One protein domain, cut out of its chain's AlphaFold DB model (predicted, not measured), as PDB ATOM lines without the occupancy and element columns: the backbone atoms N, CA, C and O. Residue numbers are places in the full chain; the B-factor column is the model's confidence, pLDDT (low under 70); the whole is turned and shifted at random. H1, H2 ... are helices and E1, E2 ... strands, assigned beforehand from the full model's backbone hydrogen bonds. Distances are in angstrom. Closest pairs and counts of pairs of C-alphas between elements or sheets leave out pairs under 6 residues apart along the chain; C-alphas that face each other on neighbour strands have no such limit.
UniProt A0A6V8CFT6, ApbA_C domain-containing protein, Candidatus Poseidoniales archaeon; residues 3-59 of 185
ATOM      1  N   SER A   3      24.577  55.920 -18.765       90.00
ATOM      2  CA  SER A   3      23.719  56.218 -19.915       90.00
ATOM      3  C   SER A   3      22.691  57.330 -19.669       90.00
ATOM      4  O   SER A   3      22.316  58.000 -20.625       90.00
ATOM      5  N   SER A   4      22.260  57.588 -18.426       89.94
ATOM      6  CA  SER A   4      21.358  58.711 -18.120       89.94
ATOM      7  C   SER A   4      22.078  60.061 -18.128       89.94
ATOM      8  O   SER A   4      21.428  61.096 -18.202       89.94
ATOM      9  N   ILE A   5      23.412  60.051 -18.056       94.38
ATOM     10  CA  ILE A   5      24.257  61.250 -18.082       94.38
ATOM     11  C   ILE A   5      24.770  61.490 -19.505       94.38
ATOM     12  O   ILE A   5      24.643  62.586 -20.042       94.38
ATOM     13  N   VAL A   6      25.343  60.458 -20.138       93.38
ATOM     14  CA  VAL A   6      25.996  60.591 -21.453       93.38
ATOM     15  C   VAL A   6      25.127  60.111 -22.619       93.38
ATOM     16  O   VAL A   6      25.467  60.358 -23.771       93.38
ATOM     17  N   GLY A   7      23.974  59.496 -22.369       93.25
ATOM     18  CA  GLY A   7      23.081  58.951 -23.395       93.25
ATOM     19  C   GLY A   7      23.462  57.532 -23.832       93.25
ATOM     20  O   GLY A   7      24.639  57.197 -23.954       93.25
ATOM     21  N   ALA A   8      22.452  56.709 -24.131       88.75
ATOM     22  CA  ALA A   8      22.615  55.285 -24.446       88.75
ATOM     23  C   ALA A   8      23.576  55.004 -25.619       88.75
ATOM     24  O   ALA A   8      24.342  54.049 -25.578       88.75
ATOM     25  N   LYS A   9      23.596  55.870 -26.643       89.88
ATOM     26  CA  LYS A   9      24.486  55.729 -27.814       89.88
ATOM     27  C   LYS A   9      25.966  56.010 -27.516       89.88
ATOM     28  O   LYS A   9      26.808  55.770 -28.373       89.88
ATOM     29  N   ARG A  10      26.283  56.567 -26.342       90.19
ATOM     30  CA  ARG A  10      27.648  56.915 -25.905       90.19
ATOM     31  C   ARG A  10      28.075  56.135 -24.659       90.19
ATOM     32  O   ARG A  10      29.056  56.494 -24.017       90.19
ATOM     33  N   SER A  11      27.342  55.083 -24.307       92.06
ATOM     34  CA  SER A  11      27.651  54.192 -23.191       92.06
ATOM     35  C   SER A  11      27.802  52.768 -23.704       92.06
ATOM     36  O   SER A  11      26.913  52.274 -24.391       92.06
ATOM     37  N   PHE A  12      28.897  52.109 -23.334       92.19
ATOM     38  CA  PHE A  12      29.200  50.743 -23.750       92.19
ATOM     39  C   PHE A  12      29.520  49.894 -22.527       92.19
ATOM     40  O   PHE A  12      30.225  50.343 -21.622       92.19
ATOM     41  N   ALA A  13      28.997  48.675 -22.509       92.00
ATOM     42  CA  ALA A  13      29.262  47.712 -21.457       92.00
ATOM     43  C   ALA A  13      30.594  46.987 -21.694       92.00
ATOM     44  O   ALA A  13      30.993  46.720 -22.836       92.00
ATOM     45  N   GLY A  14      31.258  46.650 -20.595       93.56
ATOM     46  CA  GLY A  14      32.444  45.817 -20.595       93.56
ATOM     47  C   GLY A  14      32.860  45.432 -19.182       93.56
ATOM     48  O   GLY A  14      32.420  46.026 -18.200       93.56
ATOM     49  N   THR A  15      33.712  44.424 -19.088       95.00
ATOM     50  CA  THR A  15      34.303  43.951 -17.836       95.00
ATOM     51  C   THR A  15      35.740  43.510 -18.084       95.00
ATOM     52  O   THR A  15      36.190  43.407 -19.221       95.00
ATOM     53  N   THR A  16      36.486  43.269 -17.013       94.94
ATOM     54  CA  THR A  16      37.840  42.737 -17.085       94.94
ATOM     55  C   THR A  16      38.042  41.600 -16.101       94.94
ATOM     56  O   THR A  16      37.432  41.584 -15.027       94.94
ATOM     57  N   THR A  17      38.923  40.679 -16.484       92.69
ATOM     58  CA  THR A  17      39.476  39.623 -15.629       92.69
ATOM     59  C   THR A  17      40.933  39.892 -15.246       92.69
ATOM     60  O   THR A  17      41.539  39.086 -14.547       92.69
ATOM     61  N   HIS A  18      41.522  41.023 -15.658       92.56
ATOM     62  CA  HIS A  18      42.824  41.431 -15.137       92.56
ATOM     63  C   HIS A  18      42.736  41.635 -13.619       92.56
ATOM     64  O   HIS A  18      41.887  42.384 -13.136       92.56
ATOM     65  N   ALA A  19      43.642  41.005 -12.870       87.31
ATOM     66  CA  ALA A  19      43.752  41.217 -11.431       87.31
ATOM     67  C   ALA A  19      44.924  42.155 -11.148       87.31
ATOM     68  O   ALA A  19      46.078  41.830 -11.442       87.31
ATOM     69  N   VAL A  20      44.625  43.316 -10.567       88.56
ATOM     70  CA  VAL A  20      45.613  44.349 -10.250       88.56
ATOM     71  C   VAL A  20      45.454  44.767  -8.796       88.56
ATOM     72  O   VAL A  20      44.363  45.115  -8.355       88.56
ATOM     73  N   THR A  21      46.555  44.761  -8.050       84.75
ATOM     74  CA  THR A  21      46.606  45.303  -6.690       84.75
ATOM     75  C   THR A  21      47.282  46.662  -6.717       84.75
ATOM     76  O   THR A  21      48.397  46.802  -7.215       84.75
ATOM     77  N   ARG A  22      46.647  47.681  -6.139       86.75
ATOM     78  CA  ARG A  22      47.318  48.960  -5.895       86.75
ATOM     79  C   ARG A  22      48.235  48.828  -4.677       86.75
ATOM     80  O   ARG A  22      47.755  48.553  -3.581       86.75
ATOM     81  N   LEU A  23      49.534  49.057  -4.868       86.00
ATOM     82  CA  LEU A  23      50.542  49.049  -3.799       86.00
ATOM     83  C   LEU A  23      50.779  50.448  -3.204       86.00
ATOM     84  O   LEU A  23      51.296  50.576  -2.100       86.00
ATOM     85  N   GLY A  24      50.421  51.503  -3.941       88.50
ATOM     86  CA  GLY A  24      50.562  52.897  -3.518       88.50
ATOM     87  C   GLY A  24      50.358  53.877  -4.679       88.50
ATOM     88  O   GLY A  24      49.966  53.468  -5.777       88.50
ATOM     89  N   PRO A  25      50.592  55.185  -4.478       93.38
ATOM     90  CA  PRO A  25      50.588  56.166  -5.565       93.38
ATOM     91  C   PRO A  25      51.573  55.769  -6.676       93.38
ATOM     92  O   PRO A  25      52.752  55.545  -6.410       93.38
ATOM     93  N   GLY A  26      51.076  55.629  -7.910       94.56
ATOM     94  CA  GLY A  26      51.877  55.242  -9.080       94.56
ATOM     95  C   GLY A  26      52.432  53.810  -9.070       94.56
ATOM     96  O   GLY A  26      53.201  53.467  -9.961       94.56
ATOM     97  N   LYS A  27      52.069  52.971  -8.087       94.44
ATOM     98  CA  LYS A  27      52.581  51.600  -7.948       94.44
ATOM     99  C   LYS A  27      51.443  50.589  -7.954       94.44
ATOM    100  O   LYS A  27      50.567  50.619  -7.083       94.44
ATOM    101  N   ILE A  28      51.499  49.672  -8.912       94.06
ATOM    102  CA  ILE A  28      50.573  48.550  -9.044       94.06
ATOM    103  C   ILE A  28      51.346  47.235  -9.129       94.06
ATOM    104  O   ILE A  28      52.497  47.211  -9.556       94.06
ATOM    105  N   ASP A  29      50.682  46.162  -8.735       89.62
ATOM    106  CA  ASP A  29      51.102  44.783  -8.937       89.62
ATOM    107  C   ASP A  29      50.063  44.095  -9.827       89.62
ATOM    108  O   ASP A  29      48.898  43.948  -9.441       89.62
ATOM    109  N   TRP A  30      50.466  43.738 -11.047       91.81
ATOM    110  CA  TRP A  30      49.601  43.067 -12.012       91.81
ATOM    111  C   TRP A  30      49.662  41.555 -11.793       91.81
ATOM    112  O   TRP A  30      50.401  40.829 -12.449       91.81
ATOM    113  N   ARG A  31      48.844  41.099 -10.846       86.00
ATOM    114  CA  ARG A  31      48.796  39.721 -10.342       86.00
ATOM    115  C   ARG A  31      48.414  38.699 -11.408       86.00
ATOM    116  O   ARG A  31      48.950  37.599 -11.425       86.00
ATOM    117  N   HIS A  32      47.447  39.046 -12.257       87.69
ATOM    118  CA  HIS A  32      46.941  38.147 -13.290       87.69
ATOM    119  C   HIS A  32      46.641  38.897 -14.585       87.69
ATOM    120  O   HIS A  32      45.839  39.840 -14.619       87.69
ATOM    121  N   PHE A  33      47.262  38.438 -15.670       92.38
ATOM    122  CA  PHE A  33      46.990  38.919 -17.014       92.38
ATOM    123  C   PHE A  33      45.780  38.182 -17.606       92.38
ATOM    124  O   PHE A  33      45.915  37.118 -18.198       92.38
ATOM    125  N   GLY A  34      44.594  38.756 -17.399       93.44
ATOM    126  CA  GLY A  34      43.343  38.329 -18.026       93.44
ATOM    127  C   GLY A  34      43.038  39.015 -19.365       93.44
ATOM    128  O   GLY A  34      43.893  39.145 -20.242       93.44
ATOM    129  N   GLU A  35      41.793  39.454 -19.517       95.75
ATOM    130  CA  GLU A  35      41.244  40.056 -20.734       95.75
ATOM    131  C   GLU A  35      40.305  41.231 -20.430       95.75
ATOM    132  O   GLU A  35      39.796  41.388 -19.311       95.75
ATOM    133  N   ILE A  36      40.060  42.054 -21.452       96.69
ATOM    134  CA  ILE A  36      39.019  43.086 -21.470       96.69
ATOM    135  C   ILE A  36      37.854  42.569 -22.321       96.69
ATOM    136  O   ILE A  36      37.971  42.438 -23.534       96.69
ATOM    137  N   GLN A  37      36.713  42.286 -21.712       96.88
ATOM    138  CA  GLN A  37      35.534  41.755 -22.392       96.88
ATOM    139  C   GLN A  37      34.585  42.908 -22.714       96.88
ATOM    140  O   GLN A  37      34.154  43.632 -21.818       96.88
ATOM    141  N   LEU A  38      34.280  43.103 -23.993       96.69
ATOM    142  CA  LEU A  38      33.532  44.250 -24.504       96.69
ATOM    143  C   LEU A  38      32.314  43.789 -25.297       96.69
ATOM    144  O   LEU A  38      32.351  42.754 -25.960       96.69
ATOM    145  N   THR A  39      31.264  44.610 -25.312       95.19
ATOM    146  CA  THR A  39      30.193  44.452 -26.306       95.19
ATOM    147  C   THR A  39      30.749  44.529 -27.736       95.19
ATOM    148  O   THR A  39      31.697  45.276 -28.004       95.19
ATOM    149  N   SER A  40      30.194  43.756 -28.670       92.81
ATOM    150  CA  SER A  40      30.743  43.609 -30.026       92.81
ATOM    151  C   SER A  40      30.806  44.915 -30.826       92.81
ATOM    152  O   SER A  40      31.741  45.125 -31.612       92.81
ATOM    153  N   ASN A  41      29.888  45.845 -30.557       91.38
ATOM    154  CA  ASN A  41      29.852  47.177 -31.162       91.38
ATOM    155  C   ASN A  41      30.705  48.236 -30.430       91.38
ATOM    156  O   ASN A  41      30.596  49.422 -30.744       91.38
ATOM    157  N   ASN A  42      31.545  47.844 -29.463       93.75
ATOM    158  CA  ASN A  42      32.354  48.792 -28.700       93.75
ATOM    159  C   ASN A  42      33.408  49.482 -29.601       93.75
ATOM    160  O   ASN A  42      34.272  48.793 -30.159       93.75
ATOM    161  N   PRO A  43      33.394  50.828 -29.721       94.31
ATOM    162  CA  PRO A  43      34.273  51.562 -30.633       94.31
ATOM    163  C   PRO A  43      35.730  51.635 -30.153       94.31
ATOM    164  O   PRO A  43      36.600  52.063 -30.904       94.31
ATOM    165  N   PHE A  44      36.018  51.224 -28.915       94.50
ATOM    166  CA  PHE A  44      37.350  51.314 -28.314       94.50
ATOM    167  C   PHE A  44      38.156  50.013 -28.394       94.50
ATOM    168  O   PHE A  44      39.255  49.956 -27.849       94.50
ATOM    169  N   PHE A  45      37.659  48.973 -29.073       96.62
ATOM    170  CA  PHE A  45      38.357  47.684 -29.183       96.62
ATOM    171  C   PHE A  45      39.812  47.834 -29.657       96.62
ATOM    172  O   PHE A  45      40.730  47.370 -28.984       96.62
ATOM    173  N   GLU A  46      40.039  48.576 -30.747       97.62
ATOM    174  CA  GLU A  46      41.384  48.804 -31.292       97.62
ATOM    175  C   GLU A  46      42.301  49.575 -30.332       97.62
ATOM    176  O   GLU A  46      43.522  49.431 -30.382       97.62
ATOM    177  N   VAL A  47      41.735  50.411 -29.454       97.62
ATOM    178  CA  VAL A  47      42.509  51.133 -28.434       97.62
ATOM    179  C   VAL A  47      43.066  50.140 -27.418       97.62
ATOM    180  O   VAL A  47      44.256  50.182 -27.109       97.62
ATOM    181  N   PHE A  48      42.236  49.206 -26.946       97.25
ATOM    182  CA  PHE A  48      42.669  48.150 -26.032       97.25
ATOM    183  C   PHE A  48      43.636  47.158 -26.697       97.25
ATOM    184  O   PHE A  48      44.578  46.707 -26.043       97.25
ATOM    185  N   GLU A  49      43.467  46.859 -27.991       97.50
ATOM    186  CA  GLU A  49      44.416  46.029 -28.748       97.50
ATOM    187  C   GLU A  49      45.783  46.700 -28.855       97.50
ATOM    188  O   GLU A  49      46.798  46.091 -28.516       97.50
ATOM    189  N   LYS A  50      45.823  47.976 -29.262       98.12
ATOM    190  CA  LYS A  50      47.069  48.756 -29.342       98.12
ATOM    191  C   LYS A  50      47.757  48.861 -27.982       98.12
ATOM    192  O   LYS A  50      48.983  48.823 -27.912       98.12
ATOM    193  N   ALA A  51      46.974  48.937 -26.905       97.19
ATOM    194  CA  ALA A  51      47.465  48.917 -25.530       97.19
ATOM    195  C   ALA A  51      47.901  47.521 -25.037       97.19
ATOM    196  O   ALA A  51      48.414  47.410 -23.926       97.19
ATOM    197  N   LYS A  52      47.723  46.463 -25.843       96.75
ATOM    198  CA  LYS A  52      48.032  45.062 -25.506       96.75
ATOM    199  C   LYS A  52      47.303  44.569 -24.250       96.75
ATOM    200  O   LYS A  52      47.847  43.790 -23.476       96.75
ATOM    201  N   LEU A  53      46.054  45.000 -24.076       96.44
ATOM    202  CA  LEU A  53      45.187  44.629 -22.949       96.44
ATOM    203  C   LEU A  53      44.266  43.439 -23.265       96.44
ATOM    204  O   LEU A  53      43.244  43.262 -22.615       96.44
ATOM    205  N   ASN A  54      44.603  42.634 -24.280       97.44
ATOM    206  CA  ASN A  54      43.876  41.413 -24.645       97.44
ATOM    207  C   ASN A  54      42.339  41.600 -24.710       97.44
ATOM    208  O   ASN A  54      41.604  40.961 -23.949       97.44
ATOM    209  N   PRO A  55      41.820  42.524 -25.545       97.69
ATOM    210  CA  PRO A  55      40.383  42.723 -25.638       97.69
ATOM    211  C   PRO A  55      39.696  41.589 -26.406       97.69
ATOM    212  O   PRO A  55      40.219  41.066 -27.387       97.69
ATOM    213  N   LYS A  56      38.467  41.269 -26.003       97.06
ATOM    214  CA  LYS A  56      37.572  40.327 -26.676       97.06
ATOM    215  C   LYS A  56      36.186  40.930 -26.841       97.06
ATOM    216  O   LYS A  56      35.708  41.669 -25.980       97.06
ATOM    217  N   LYS A  57      35.545  40.616 -27.966       96.06
ATOM    218  CA  LYS A  57      34.183  41.048 -28.288       96.06
ATOM    219  C   LYS A  57      33.191  39.935 -27.996       96.06
ATOM    220  O   LYS A  57      33.439  38.788 -28.352       96.06
ATOM    221  N   TYR A  58      32.063  40.312 -27.411       94.75
ATOM    222  CA  TYR A  58      30.945  39.428 -27.112       94.75
ATOM    223  C   TYR A  58      29.657  40.060 -27.622       94.75
ATOM    224  O   TYR A  58      29.398  41.240 -27.369       94.75
ATOM    225  N   ASP A  59      28.851  39.267 -28.323       93.19
ATOM    226  CA  ASP A  59      27.520  39.694 -28.753       93.19
ATOM    227  C   ASP A  59      26.572  39.781 -27.556       93.19
ATOM    228  O   ASP A  59      25.890  40.789 -27.376       93.19
TER     229      ASP A  59
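AT A GLANCE: This is residues 3 to 59 of the 185 residues of the protein "ApbA_C domain-containing protein" of Candidatus Poseidoniales archaeon (UniProt A0A6V8CFT6). A two-stranded ribbon bends partway along its length: E1 and E4 lie side by side in its first part, and the hairpin of E2 and E3 makes an arm at its far end. E5 lies beside E4 to complete a small sheet of three strands, H2 covers one face of that sheet over E5, and residues 4 to 9, of which 4 to 6 belong to H1, stick out free. The printed part has 57 residues, with two named helices and five named strands in the order H1 E1 E2 E3 E4 H2 E5, and its class is mixed, helices and strands. The larger sheet has the order E1, E4, E5 and is mixed, while E2 and E3 form an antiparallel sheet of two. The whole is loose, with a radius of gyration of the C-alphas of 13.5 A and spans of 36 by 24 by 17 A.

HOW THE PARTS SIT: H1, residues 3 to 6, is not on the sheet of three strands. E1, residues 14 to 16, runs on into E2, residues 19 to 24, at 72 degrees. E2 and E3, residues 27 to 32, form a hairpin, antiparallel at 161 degrees, with N 21 and O 29 within hydrogen-bond range at 2.8 A. E4, residues 36 to 39, is antiparallel to E1 at 166 degrees, with N 15 and O 37 at 2.9 A. H2, residues 45 to 50, is on the sheet at a height over the sheet of 8.6 A. It lies over E5, residues 55 to 58, and runs along the strands, at 13 degrees to E5 on the local plane; their closest C-alphas, those of Phe 48 and Pro 55, are 5.9 A apart. E4, H2 and E5 make a strand-helix-strand unit, two parallel neighbour strands with a helix between them along the chain, and its crossover is right-handed. E4 and E5 are parallel at 33 degrees, with N 56 and O 36 at 2.8 A. In H2 every O i to N i+4 pair is within hydrogen-bond range; H1 is too short for such a pair, and its one O i to N i+3 pair is not within range.

IN THESE COORDINATES: H1 begins at C-alpha 3, at (23.719, 56.218, -19.915), and is 5.2 A long from first to last C-alpha. E1 measures 7.1 A, E2 15.7 A and E3 15.5 A. E2 ends at C-alpha 24, at (50.562, 52.897, -3.518). E4 measures 10.2 A, H2 8.8 A and E5 10.1 A. E5 ends at C-alpha 58, at (30.945, 39.428, -27.112).

THE WHOLE: The two C-alphas farthest apart, those of Gly 24 and Asp 59, are 36.6 A apart. The printed part has no cut. No link is long; the link from H1 to E1 is short, and the others are tight. The mean pLDDT of the printed part is 93.2, and no printed residue is under 70.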